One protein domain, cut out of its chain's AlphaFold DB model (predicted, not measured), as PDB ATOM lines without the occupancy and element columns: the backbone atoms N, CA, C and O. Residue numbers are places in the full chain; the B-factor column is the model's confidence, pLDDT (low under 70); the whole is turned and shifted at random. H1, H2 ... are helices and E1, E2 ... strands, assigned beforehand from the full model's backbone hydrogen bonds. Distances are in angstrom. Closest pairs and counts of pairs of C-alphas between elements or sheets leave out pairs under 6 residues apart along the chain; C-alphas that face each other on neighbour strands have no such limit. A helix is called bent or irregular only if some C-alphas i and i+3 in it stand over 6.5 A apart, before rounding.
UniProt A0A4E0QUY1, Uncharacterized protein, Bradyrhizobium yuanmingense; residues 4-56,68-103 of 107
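This is residues 4 to 56 and 68 to 103 of the 107 residues of an uncharacterized protein of Bradyrhizobium yuanmingense (UniProt A0A4E0QUY1). A long, bent ribbon of two antiparallel strands, E2 and E5, makes the length, with a short two-stranded pair at each end: E1 and E6 at one, E3 and E4 at the other. Residues 5 to 11, of which 5 to 7 belong to H1, stick out near the E1 and E6 end. The 89 printed residues include one named helix and six named strands, in the order H1, E1, E2, E3, E4, E5, E6. The class is mostly strand, though under half of the residues are in named elements. The whole is extended, with a radius of gyration of the C-alphas of 19.8 A and spans of 57 by 32 by 23 A.

H1, residues 4 to 7, begins at C-alpha 4 (-4.076, -15.901, -60.662) and is 5.2 A long. E1 is residues 26 to 29, 9.7 A. E2, residues 34 to 47, is 35.0 A and bends by 62 degrees at residue 40. E3 is residues 51 to 53, 6.6 A, and E4 residues 73 to 75, 7.0 A. E5, residues 83 to 94, is 32.8 A and bends by 52 degrees at residue 89. E6, residues 99 to 102, 10.1 A, ends at C-alpha 102 (-15.624, -6.204, -56.277).

E2 and E5 are antiparallel at 173 degrees, with N 37 and O 91 2.9 A apart, within hydrogen-bond range. E1 and E6 are antiparallel at 166 degrees, with N 28 and O 100 at 2.9 A. E3 and E4 are antiparallel at 158 degrees, with N 52 and O 74 at 2.9 A. E5 and E6 meet only through their link. H1 is too short for an O i to N i+4 pair, and its one O i to N i+3 pair is not within range.

The C-alphas of Ala 9 and Val 68, the two farthest apart, are 61.6 A apart. Residues 57 to 67 are not printed, and C-alphas 56 and 68 are 18.5 A apart across the cut. The link from H1 to E1, 18 residues, is long. Residues 4, 5 and 48 have pLDDT under 70.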
ATOM      1  N   ALA A   4      -4.337 -15.581 -59.259       67.94
ATOM      2  CA  ALA A   4      -4.076 -15.901 -60.662       67.94
ATOM      3  C   ALA A   4      -4.543 -17.315 -61.064       67.94
ATOM      4  O   ALA A   4      -5.066 -17.501 -62.158       67.94
ATOM      5  N   LEU A   5      -4.454 -18.301 -60.160       65.69
ATOM      6  CA  LEU A   5      -4.900 -19.674 -60.430       65.69
ATOM      7  C   LEU A   5      -6.431 -19.782 -60.571       65.69
ATOM      8  O   LEU A   5      -6.929 -20.707 -61.207       65.69
ATOM      9  N   ARG A   6      -7.186 -18.850 -59.973       74.06
ATOM     10  CA  ARG A   6      -8.659 -18.834 -59.983       74.06
ATOM     11  C   ARG A   6      -9.245 -17.952 -61.088       74.06
ATOM     12  O   ARG A   6     -10.362 -18.209 -61.515       74.06
ATOM     13  N   ALA A   7      -8.501 -16.951 -61.560       75.69
ATOM     14  CA  ALA A   7      -8.953 -16.009 -62.591       75.69
ATOM     15  C   ALA A   7      -9.025 -16.624 -64.008       75.69
ATOM     16  O   ALA A   7      -9.739 -16.111 -64.868       75.69
ATOM     17  N   GLY A   8      -8.319 -17.736 -64.244       76.38
ATOM     18  CA  GLY A   8      -8.366 -18.518 -65.483       76.38
ATOM     19  C   GLY A   8      -7.021 -18.597 -66.209       76.38
ATOM     20  O   GLY A   8      -6.120 -17.796 -65.984       76.38
ATOM     21  N   ALA A   9      -6.885 -19.557 -67.128       76.69
ATOM     22  CA  ALA A   9      -5.609 -19.902 -67.774       76.69
ATOM     23  C   ALA A   9      -4.979 -18.789 -68.641       76.69
ATOM     24  O   ALA A   9      -3.824 -18.903 -69.035       76.69
ATOM     25  N   LYS A  10      -5.736 -17.733 -68.964       82.06
ATOM     26  CA  LYS A  10      -5.274 -16.585 -69.766       82.06
ATOM     27  C   LYS A  10      -5.065 -15.313 -68.942       82.06
ATOM     28  O   LYS A  10      -4.784 -14.264 -69.517       82.06
ATOM     29  N   PHE A  11      -5.239 -15.374 -67.623       84.06
ATOM     30  CA  PHE A  11      -5.016 -14.222 -66.763       84.06
ATOM     31  C   PHE A  11      -3.511 -13.965 -66.632       84.06
ATOM     32  O   PHE A  11      -2.792 -14.773 -66.053       84.06
ATOM     33  N   ASN A  12      -3.048 -12.849 -67.196       84.88
ATOM     34  CA  ASN A  12      -1.633 -12.469 -67.253       84.88
ATOM     35  C   ASN A  12      -1.382 -11.077 -66.645       84.88
ATOM     36  O   ASN A  12      -0.508 -10.343 -67.096       84.88
ATOM     37  N   SER A  13      -2.199 -10.679 -65.671       85.69
ATOM     38  CA  SER A  13      -2.021  -9.411 -64.963       85.69
ATOM     39  C   SER A  13      -1.333  -9.645 -63.624       85.69
ATOM     40  O   SER A  13      -1.586 -10.653 -62.956       85.69
ATOM     41  N   ASP A  14      -0.509  -8.686 -63.209       88.38
ATOM     42  CA  ASP A  14       0.149  -8.731 -61.908       88.38
ATOM     43  C   ASP A  14      -0.877  -8.657 -60.775       88.38
ATOM     44  O   ASP A  14      -1.812  -7.852 -60.793       88.38
ATOM     45  N   VAL A  15      -0.696  -9.513 -59.768       88.44
ATOM     46  CA  VAL A  15      -1.536  -9.538 -58.568       88.44
ATOM     47  C   VAL A  15      -0.721  -9.016 -57.402       88.44
ATOM     48  O   VAL A  15       0.233  -9.654 -56.958       88.44
ATOM     49  N   LEU A  16      -1.140  -7.868 -56.881       90.06
ATOM     50  CA  LEU A  16      -0.558  -7.259 -55.694       90.06
ATOM     51  C   LEU A  16      -1.474  -7.507 -54.497       90.06
ATOM     52  O   LEU A  16      -2.689  -7.343 -54.583       90.06
ATOM     53  N   MET A  17      -0.879  -7.903 -53.374       88.88
ATOM     54  CA  MET A  17      -1.590  -8.112 -52.113       88.88
ATOM     55  C   MET A  17      -1.358  -6.907 -51.202       88.88
ATOM     56  O   MET A  17      -0.227  -6.443 -51.069       88.88
ATOM     57  N   SER A  18      -2.413  -6.419 -50.548       89.94
ATOM     58  CA  SER A  18      -2.323  -5.321 -49.584       89.94
ATOM     59  C   SER A  18      -3.217  -5.595 -48.382       89.94
ATOM     60  O   SER A  18      -4.372  -5.973 -48.544       89.94
ATOM     61  N   LEU A  19      -2.689  -5.350 -47.179       91.25
ATOM     62  CA  LEU A  19      -3.463  -5.393 -45.933       91.25
ATOM     63  C   LEU A  19      -4.469  -4.236 -45.823       91.25
ATOM     64  O   LEU A  19      -5.351  -4.275 -44.976       91.25
ATOM     65  N   GLY A  20      -4.340  -3.208 -46.667       90.81
ATOM     66  CA  GLY A  20      -5.307  -2.111 -46.743       90.81
ATOM     67  C   GLY A  20      -6.580  -2.466 -47.516       90.81
ATOM     68  O   GLY A  20      -7.522  -1.680 -47.518       90.81
ATOM     69  N   VAL A  21      -6.622  -3.621 -48.188       91.50
ATOM     70  CA  VAL A  21      -7.812  -4.098 -48.901       91.50
ATOM     71  C   VAL A  21      -8.607  -5.009 -47.960       91.50
ATOM     72  O   VAL A  21      -8.041  -5.991 -47.480       91.50
ATOM     73  N   PRO A  22      -9.896  -4.723 -47.689       91.94
ATOM     74  CA  PRO A  22     -10.711  -5.557 -46.815       91.94
ATOM     75  C   PRO A  22     -10.835  -6.997 -47.312       91.94
ATOM     76  O   PRO A  22     -10.801  -7.267 -48.517       91.94
ATOM     77  N   ASP A  23     -11.081  -7.916 -46.381       90.25
ATOM     78  CA  ASP A  23     -11.320  -9.320 -46.702       90.25
ATOM     79  C   ASP A  23     -12.407  -9.486 -47.776       90.25
ATOM     80  O   ASP A  23     -13.395  -8.750 -47.833       90.25
ATOM     81  N   LYS A  24     -12.223 -10.494 -48.637       91.00
ATOM     82  CA  LYS A  24     -13.122 -10.810 -49.762       91.00
ATOM     83  C   LYS A  24     -13.314  -9.671 -50.773       91.00
ATOM     84  O   LYS A  24     -14.338  -9.637 -51.456       91.00
ATOM     85  N   THR A  25     -12.342  -8.767 -50.892       93.12
ATOM     86  CA  THR A  25     -12.386  -7.656 -51.849       93.12
ATOM     87  C   THR A  25     -11.287  -7.799 -52.897       93.12
ATOM     88  O   THR A  25     -10.132  -8.064 -52.574       93.12
ATOM     89  N   ILE A  26     -11.649  -7.616 -54.166       91.50
ATOM     90  CA  ILE A  26     -10.714  -7.542 -55.293       91.50
ATOM     91  C   ILE A  26     -10.851  -6.161 -55.923       91.50
ATOM     92  O   ILE A  26     -11.961  -5.695 -56.182       91.50
ATOM     93  N   ILE A  27      -9.716  -5.522 -56.193       93.75
ATOM     94  CA  ILE A  27      -9.654  -4.252 -56.913       93.75
ATOM     95  C   ILE A  27      -8.964  -4.524 -58.246       93.75
ATOM     96  O   ILE A  27      -7.787  -4.880 -58.281       93.75
ATOM     97  N   ALA A  28      -9.710  -4.389 -59.337       92.38
ATOM     98  CA  ALA A  28      -9.173  -4.464 -60.685       92.38
ATOM     99  C   ALA A  28      -8.833  -3.052 -61.161       92.38
ATOM    100  O   ALA A  28      -9.669  -2.151 -61.099       92.38
ATOM    101  N   ILE A  29      -7.601  -2.868 -61.628       93.00
ATOM    102  CA  ILE A  29      -7.082  -1.576 -62.072       93.00
ATOM    103  C   ILE A  29      -6.536  -1.756 -63.481       93.00
ATOM    104  O   ILE A  29      -5.717  -2.641 -63.718       93.00
ATOM    105  N   SER A  30      -6.980  -0.913 -64.410       93.31
ATOM    106  CA  SER A  30      -6.356  -0.758 -65.721       93.31
ATOM    107  C   SER A  30      -5.248   0.291 -65.611       93.31
ATOM    108  O   SER A  30      -5.571   1.476 -65.477       93.31
ATOM    109  N   PRO A  31      -3.954  -0.083 -65.671       90.25
ATOM    110  CA  PRO A  31      -2.859   0.864 -65.443       90.25
ATOM    111  C   PRO A  31      -2.876   2.050 -66.415       90.25
ATOM    112  O   PRO A  31      -2.573   3.171 -66.026       90.25
ATOM    113  N   ALA A  32      -3.305   1.823 -67.660       92.62
ATOM    114  CA  ALA A  32      -3.401   2.865 -68.683       92.62
ATOM    115  C   ALA A  32      -4.469   3.935 -68.383       92.62
ATOM    116  O   ALA A  32      -4.443   5.009 -68.979       92.62
ATOM    117  N   GLY A  33      -5.416   3.649 -67.486       93.69
ATOM    118  CA  GLY A  33      -6.448   4.592 -67.058       93.69
ATOM    119  C   GLY A  33      -6.101   5.354 -65.778       93.69
ATOM    120  O   GLY A  33      -6.957   6.084 -65.276       93.69
ATOM    121  N   ILE A  34      -4.895   5.179 -65.232       95.12
ATOM    122  CA  ILE A  34      -4.441   5.850 -64.012       95.12
ATOM    123  C   ILE A  34      -3.418   6.922 -64.369       95.12
ATOM    124  O   ILE A  34      -2.375   6.639 -64.952       95.12
ATOM    125  N   ALA A  35      -3.700   8.157 -63.969       94.31
ATOM    126  CA  ALA A  35      -2.717   9.226 -63.945       94.31
ATOM    127  C   ALA A  35      -2.160   9.343 -62.525       94.31
ATOM    128  O   ALA A  35      -2.919   9.408 -61.558       94.31
ATOM    129  N   THR A  36      -0.838   9.391 -62.397       93.44
ATOM    130  CA  THR A  36      -0.156   9.681 -61.134       93.44
ATOM    131  C   THR A  36       0.749  10.890 -61.319       93.44
ATOM    132  O   THR A  36       1.400  11.037 -62.352       93.44
ATOM    133  N   GLY A  37       0.745  11.780 -60.333       91.69
ATOM    134  CA  GLY A  37       1.647  12.915 -60.246       91.69
ATOM    135  C   GLY A  37       2.387  12.865 -58.921       91.69
ATOM    136  O   GLY A  37       1.783  12.613 -57.881       91.69
ATOM    137  N   THR A  38       3.689  13.111 -58.955       92.69
ATOM    138  CA  THR A  38       4.520  13.262 -57.758       92.69
ATOM    139  C   THR A  38       5.274  14.571 -57.856       92.69
ATOM    140  O   THR A  38       5.778  14.906 -58.929       92.69
ATOM    141  N   GLN A  39       5.374  15.289 -56.747       91.19
ATOM    142  CA  GLN A  39       6.132  16.527 -56.668       91.19
ATOM    143  C   GLN A  39       7.249  16.391 -55.633       91.19
ATOM    144  O   GLN A  39       7.041  15.902 -54.527       91.19
ATOM    145  N   GLY A  40       8.451  16.827 -56.015       86.94
ATOM    146  CA  GLY A  40       9.607  16.851 -55.123       86.94
ATOM    147  C   GLY A  40      10.099  15.472 -54.673       86.94
ATOM    148  O   GLY A  40       9.716  14.426 -55.198       86.94
ATOM    149  N   VAL A  41      11.013  15.492 -53.704       89.25
ATOM    150  CA  VAL A  41      11.496  14.295 -53.008       89.25
ATOM    151  C   VAL A  41      10.673  14.147 -51.728       89.25
ATOM    152  O   VAL A  41      10.478  15.157 -51.049       89.25
ATOM    153  N   PRO A  42      10.211  12.936 -51.361       88.88
ATOM    154  CA  PRO A  42       9.525  12.735 -50.094       88.88
ATOM    155  C   PRO A  42      10.383  13.220 -48.928       88.88
ATOM    156  O   PRO A  42      11.535  12.808 -48.777       88.88
ATOM    157  N   GLU A  43       9.819  14.077 -48.087       90.88
ATOM    158  CA  GLU A  43      10.514  14.515 -46.885       90.88
ATOM    159  C   GLU A  43      10.415  13.423 -45.824       90.88
ATOM    160  O   GLU A  43       9.313  13.023 -45.436       90.88
ATOM    161  N   VAL A  44      11.568  12.951 -45.350       90.06
ATOM    162  CA  VAL A  44      11.667  11.971 -44.268       90.06
ATOM    163  C   VAL A  44      12.366  12.625 -43.091       90.06
ATOM    164  O   VAL A  44      13.499  13.082 -43.207       90.06
ATOM    165  N   ASP A  45      11.680  12.656 -41.957       88.12
ATOM    166  CA  ASP A  45      12.160  13.265 -40.725       88.12
ATOM    167  C   ASP A  45      11.987  12.281 -39.566       88.12
ATOM    168  O   ASP A  45      11.025  11.507 -39.521       88.12
ATOM    169  N   THR A  46      12.930  12.291 -38.630       88.00
ATOM    170  CA  THR A  46      12.911  11.416 -37.458       88.00
ATOM    171  C   THR A  46      13.019  12.251 -36.206       88.00
ATOM    172  O   THR A  46      13.948  13.044 -36.068       88.00
ATOM    173  N   SER A  47      12.114  12.024 -35.261       80.31
ATOM    174  CA  SER A  47      12.099  12.762 -34.009       80.31
ATOM    175  C   SER A  47      12.152  11.833 -32.803       80.31
ATOM    176  O   SER A  47      11.561  10.749 -32.784       80.31
ATOM    177  N   LYS A  48      12.880  12.295 -31.783       69.56
ATOM    178  CA  LYS A  48      12.912  11.726 -30.429       69.56
ATOM    179  C   LYS A  48      12.145  12.604 -29.432       69.56
ATOM    180  O   LYS A  48      12.370  12.491 -28.232       69.56
ATOM    181  N   GLU A  49      11.297  13.505 -29.929       70.12
ATOM    182  CA  GLU A  49      10.359  14.294 -29.122       70.12
ATOM    183  C   GLU A  49       9.593  13.399 -28.142       70.12
ATOM    184  O   GLU A  49       9.308  12.233 -28.424       70.12
ATOM    185  N   SER A  50       9.276  13.934 -26.963       71.44
ATOM    186  CA  SER A  50       8.810  13.106 -25.849       71.44
ATOM    187  C   SER A  50       7.374  12.611 -25.992       71.44
ATOM    188  O   SER A  50       7.037  11.621 -25.341       71.44
ATOM    189  N   VAL A  51       6.534  13.282 -26.794       81.44
ATOM    190  CA  VAL A  51       5.088  13.026 -26.895       81.44
ATOM    191  C   VAL A  51       4.623  13.076 -28.352       81.44
ATOM    192  O   VAL A  51       4.894  14.040 -29.060       81.44
ATOM    193  N   LEU A  52       3.876  12.054 -28.780       83.06
ATOM    194  CA  LEU A  52       3.186  12.003 -30.070       83.06
ATOM    195  C   LEU A  52       1.677  12.133 -29.849       83.06
ATOM    196  O   LEU A  52       1.084  11.295 -29.167       83.06
ATOM    197  N   TYR A  53       1.065  13.148 -30.453       86.12
ATOM    198  CA  TYR A  53      -0.386  13.294 -30.546       86.12
ATOM    199  C   TYR A  53      -0.886  12.645 -31.841       86.12
ATOM    200  O   TYR A  53      -0.284  12.843 -32.896       86.12
ATOM    201  N   ARG A  54      -1.923  11.806 -31.749       79.75
ATOM    202  CA  ARG A  54      -2.351  10.895 -32.832       79.75
ATOM    203  C   ARG A  54      -3.822  11.057 -33.216       79.75
ATOM    204  O   ARG A  54      -4.493  10.070 -33.512       79.75
ATOM    205  N   GLU A  55      -4.338  12.270 -33.133       82.94
ATOM    206  CA  GLU A  55      -5.708  12.566 -33.546       82.94
ATOM    207  C   GLU A  55      -5.759  12.851 -35.058       82.94
ATOM    208  O   GLU A  55      -4.791  13.361 -35.622       82.94
ATOM    209  N   ASP A  56      -6.847  12.430 -35.707       78.75
ATOM    210  CA  ASP A  56      -6.975  12.368 -37.172       78.75
ATOM    211  C   ASP A  56      -8.060  13.309 -37.735       78.75
ATOM    212  O   ASP A  56      -7.929  13.824 -38.842       78.75
ATOM    213  N   VAL A  68      -5.281  19.902 -19.028       74.31
ATOM    214  CA  VAL A  68      -5.982  19.011 -19.962       74.31
ATOM    215  C   VAL A  68      -5.100  18.759 -21.179       74.31
ATOM    216  O   VAL A  68      -4.906  19.637 -22.017       74.31
ATOM    217  N   SER A  69      -4.539  17.553 -21.262       78.31
ATOM    218  CA  SER A  69      -3.808  17.107 -22.449       78.31
ATOM    219  C   SER A  69      -4.759  16.494 -23.468       78.31
ATOM    220  O   SER A  69      -5.693  15.777 -23.106       78.31
ATOM    221  N   ALA A  70      -4.495  16.744 -24.746       77.31
ATOM    222  CA  ALA A  70      -5.229  16.133 -25.834       77.31
ATOM    223  C   ALA A  70      -4.972  14.617 -25.875       77.31
ATOM    224  O   ALA A  70      -3.859  14.124 -25.644       77.31
ATOM    225  N   VAL A  71      -6.038  13.873 -26.154       77.31
ATOM    226  CA  VAL A  71      -6.063  12.410 -26.199       77.31
ATOM    227  C   VAL A  71      -6.426  11.998 -27.629       77.31
ATOM    228  O   VAL A  71      -7.349  12.590 -28.185       77.31
ATOM    229  N   PRO A  72      -5.758  11.001 -28.235       80.75
ATOM    230  CA  PRO A  72      -4.697  10.165 -27.673       80.75
ATOM    231  C   PRO A  72      -3.296  10.781 -27.831       80.75
ATOM    232  O   PRO A  72      -2.847  11.079 -28.939       80.75
ATOM    233  N   SER A  73      -2.577  10.905 -26.712       82.38
ATOM    234  CA  SER A  73      -1.152  11.246 -26.668       82.38
ATOM    235  C   SER A  73      -0.343  10.085 -26.084       82.38
ATOM    236  O   SER A  73      -0.798   9.368 -25.193       82.38
ATOM    237  N   THR A  74       0.851   9.837 -26.622       82.69
ATOM    238  CA  THR A  74       1.725   8.743 -26.167       82.69
ATOM    239  C   THR A  74       3.147   9.236 -25.983       82.69
ATOM    240  O   THR A  74       3.684   9.918 -26.855       82.69
ATOM    241  N   SER A  75       3.778   8.855 -24.868       83.44
ATOM    242  CA  SER A  75       5.192   9.144 -24.657       83.44
ATOM    243  C   SER A  75       6.084   8.174 -25.432       83.44
ATOM    244  O   SER A  75       5.981   6.954 -25.261       83.44
ATOM    245  N   LEU A  76       6.995   8.714 -26.247       82.44
ATOM    246  CA  LEU A  76       7.945   7.903 -27.012       82.44
ATOM    247  C   LEU A  76       9.010   7.255 -26.125       82.44
ATOM    248  O   LEU A  76       9.405   6.121 -26.386       82.44
ATOM    249  N   PHE A  77       9.444   7.931 -25.058       75.56
ATOM    250  CA  PHE A  77      10.483   7.409 -24.167       75.56
ATOM    251  C   PHE A  77       9.999   6.237 -23.315       75.56
ATOM    252  O   PHE A  77      10.703   5.237 -23.207       75.56
ATOM    253  N   GLN A  78       8.792   6.328 -22.749       78.00
ATOM    254  CA  GLN A  78       8.237   5.243 -21.928       78.00
ATOM    255  C   GLN A  78       7.934   3.985 -22.748       78.00
ATOM    256  O   GLN A  78       7.973   2.880 -22.219       78.00
ATOM    257  N   SER A  79       7.662   4.160 -24.041       81.62
ATOM    258  CA  SER A  79       7.279   3.073 -24.946       81.62
ATOM    259  C   SER A  79       8.425   2.608 -25.852       81.62
ATOM    260  O   SER A  79       8.199   1.775 -26.723       81.62
ATOM    261  N   PHE A  80       9.634   3.162 -25.681       83.12
ATOM    262  CA  PHE A  80      10.815   2.886 -26.507       83.12
ATOM    263  C   PHE A  80      10.535   2.994 -28.021       83.12
ATOM    264  O   PHE A  80      10.782   2.072 -28.798       83.12
ATOM    265  N   MET A  81       9.983   4.135 -28.444       83.06
ATOM    266  CA  MET A  81       9.586   4.396 -29.831       83.06
ATOM    267  C   MET A  81      10.459   5.461 -30.507       83.06
ATOM    268  O   MET A  81      11.023   6.335 -29.852       83.06
ATOM    269  N   ILE A  82      10.510   5.421 -31.841       85.00
ATOM    270  CA  ILE A  82      11.051   6.485 -32.699       85.00
ATOM    271  C   ILE A  82       9.903   6.988 -33.578       85.00
ATOM    272  O   ILE A  82       9.240   6.181 -34.231       85.00
ATOM    273  N   ALA A  83       9.664   8.302 -33.608       85.88
ATOM    274  CA  ALA A  83       8.727   8.887 -34.562       85.88
ATOM    275  C   ALA A  83       9.418   9.060 -35.912       85.88
ATOM    276  O   ALA A  83      10.477   9.682 -35.998       85.88
ATOM    277  N   ILE A  84       8.786   8.541 -36.961       87.75
ATOM    278  CA  ILE A  84       9.195   8.745 -38.349       87.75
ATOM    279  C   ILE A  84       8.045   9.454 -39.054       87.75
ATOM    280  O   ILE A  84       6.918   8.956 -39.067       87.75
ATOM    281  N   ARG A  85       8.328  10.619 -39.631       85.88
ATOM    282  CA  ARG A  85       7.389  11.403 -40.430       85.88
ATOM    283  C   ARG A  85       7.818  11.324 -41.887       85.88
ATOM    284  O   ARG A  85       8.952  11.663 -42.209       85.88
ATOM    285  N   VAL A  86       6.905  10.895 -42.753       88.88
ATOM    286  CA  VAL A  86       7.119  10.823 -44.203       88.88
ATOM    287  C   VAL A  86       6.055  11.674 -44.883       88.88
ATOM    288  O   VAL A  86       4.867  11.433 -44.681       88.88
ATOM    289  N   ARG A  87       6.467  12.672 -45.669       88.00
ATOM    290  CA  ARG A  87       5.562  13.523 -46.455       88.00
ATOM    291  C   ARG A  87       5.856  13.392 -47.948       88.00
ATOM    292  O   ARG A  87       6.724  14.100 -48.457       88.00
ATOM    293  N   PRO A  88       5.161  12.488 -48.655       90.62
ATOM    294  CA  PRO A  88       5.180  12.455 -50.106       90.62
ATOM    295  C   PRO A  88       4.078  13.363 -50.668       90.62
ATOM    296  O   PRO A  88       2.900  13.182 -50.362       90.62
ATOM    297  N   GLU A  89       4.441  14.308 -51.534       90.12
ATOM    298  CA  GLU A  89       3.463  15.039 -52.341       90.12
ATOM    299  C   GLU A  89       3.114  14.189 -53.563       90.12
ATOM    300  O   GLU A  89       3.879  14.091 -54.528       90.12
ATOM    301  N   CYS A  90       1.967  13.518 -53.503       92.19
ATOM    302  CA  CYS A  90       1.491  12.676 -54.589       92.19
ATOM    303  C   CYS A  90      -0.005  12.867 -54.829       92.19
ATOM    304  O   CYS A  90      -0.782  13.132 -53.914       92.19
ATOM    305  N   ALA A  91      -0.388  12.733 -56.091       92.62
ATOM    306  CA  ALA A  91      -1.758  12.766 -56.551       92.62
ATOM    307  C   ALA A  91      -1.999  11.589 -57.495       92.62
ATOM    308  O   ALA A  91      -1.107  11.144 -58.225       92.62
ATOM    309  N   TRP A  92      -3.229  11.100 -57.498       93.88
ATOM    310  CA  TRP A  92      -3.694  10.091 -58.433       93.88
ATOM    311  C   TRP A  92      -5.068  10.480 -58.958       93.88
ATOM    312  O   TRP A  92      -5.900  11.029 -58.237       93.88
ATOM    313  N   ALA A  93      -5.310  10.173 -60.223       94.69
ATOM    314  CA  ALA A  93      -6.610  10.282 -60.853       94.69
ATOM    315  C   ALA A  93      -6.883   9.008 -61.649       94.69
ATOM    316  O   ALA A  93      -5.982   8.432 -62.259       94.69
ATOM    317  N   ALA A  94      -8.137   8.575 -61.642       96.75
ATOM    318  CA  ALA A  94      -8.596   7.436 -62.418       96.75
ATOM    319  C   ALA A  94      -9.578   7.920 -63.483       96.75
ATOM    320  O   ALA A  94     -10.528   8.643 -63.179       96.75
ATOM    321  N   ALA A  95      -9.361   7.506 -64.727       96.06
ATOM    322  CA  ALA A  95     -10.351   7.679 -65.774       96.06
ATOM    323  C   ALA A  95     -11.623   6.866 -65.441       96.06
ATOM    324  O   ALA A  95     -11.536   5.827 -64.774       96.06
ATOM    325  N   PRO A  96     -12.810   7.287 -65.915       95.44
ATOM    326  CA  PRO A  96     -14.031   6.508 -65.739       95.44
ATOM    327  C   PRO A  96     -13.855   5.062 -66.227       95.44
ATOM    328  O   PRO A  96     -13.397   4.827 -67.343       95.44
ATOM    329  N   GLY A  97     -14.195   4.089 -65.378       93.81
ATOM    330  CA  GLY A  97     -14.058   2.659 -65.683       93.81
ATOM    331  C   GLY A  97     -12.640   2.083 -65.554       93.81
ATOM    332  O   GLY A  97     -12.464   0.885 -65.760       93.81
ATOM    333  N   ALA A  98     -11.631   2.883 -65.189       94.81
ATOM    334  CA  ALA A  98     -10.261   2.397 -64.995       94.81
ATOM    335  C   ALA A  98     -10.076   1.569 -63.713       94.81
ATOM    336  O   ALA A  98      -9.129   0.788 -63.623       94.81
ATOM    337  N   VAL A  99     -10.962   1.740 -62.728       94.81
ATOM    338  CA  VAL A  99     -10.931   1.030 -61.444       94.81
ATOM    339  C   VAL A  99     -12.283   0.381 -61.202       94.81
ATOM    340  O   VAL A  99     -13.314   1.044 -61.295       94.81
ATOM    341  N   GLN A 100     -12.260  -0.900 -60.848       94.56
ATOM    342  CA  GLN A 100     -13.438  -1.646 -60.433       94.56
ATOM    343  C   GLN A 100     -13.178  -2.322 -59.092       94.56
ATOM    344  O   GLN A 100     -12.197  -3.046 -58.926       94.56
ATOM    345  N   ILE A 101     -14.094  -2.117 -58.149       94.75
ATOM    346  CA  ILE A 101     -14.063  -2.762 -56.837       94.75
ATOM    347  C   ILE A 101     -15.130  -3.852 -56.823       94.75
ATOM    348  O   ILE A 101     -16.299  -3.595 -57.108       94.75
ATOM    349  N   VAL A 102     -14.724  -5.069 -56.482       92.94
ATOM    350  CA  VAL A 102     -15.624  -6.204 -56.277       92.94
ATOM    351  C   VAL A 102     -15.511  -6.626 -54.822       92.94
ATOM    352  O   VAL A 102     -14.497  -7.182 -54.407       92.94
ATOM    353  N   ALA A 103     -16.548  -6.328 -54.046       94.31
ATOM    354  CA  ALA A 103     -16.658  -6.725 -52.647       94.31
ATOM    355  C   ALA A 103     -17.409  -8.057 -52.510       94.31
ATOM    356  O   ALA A 103     -18.141  -8.468 -53.412       94.31
TER     357      ALA A 103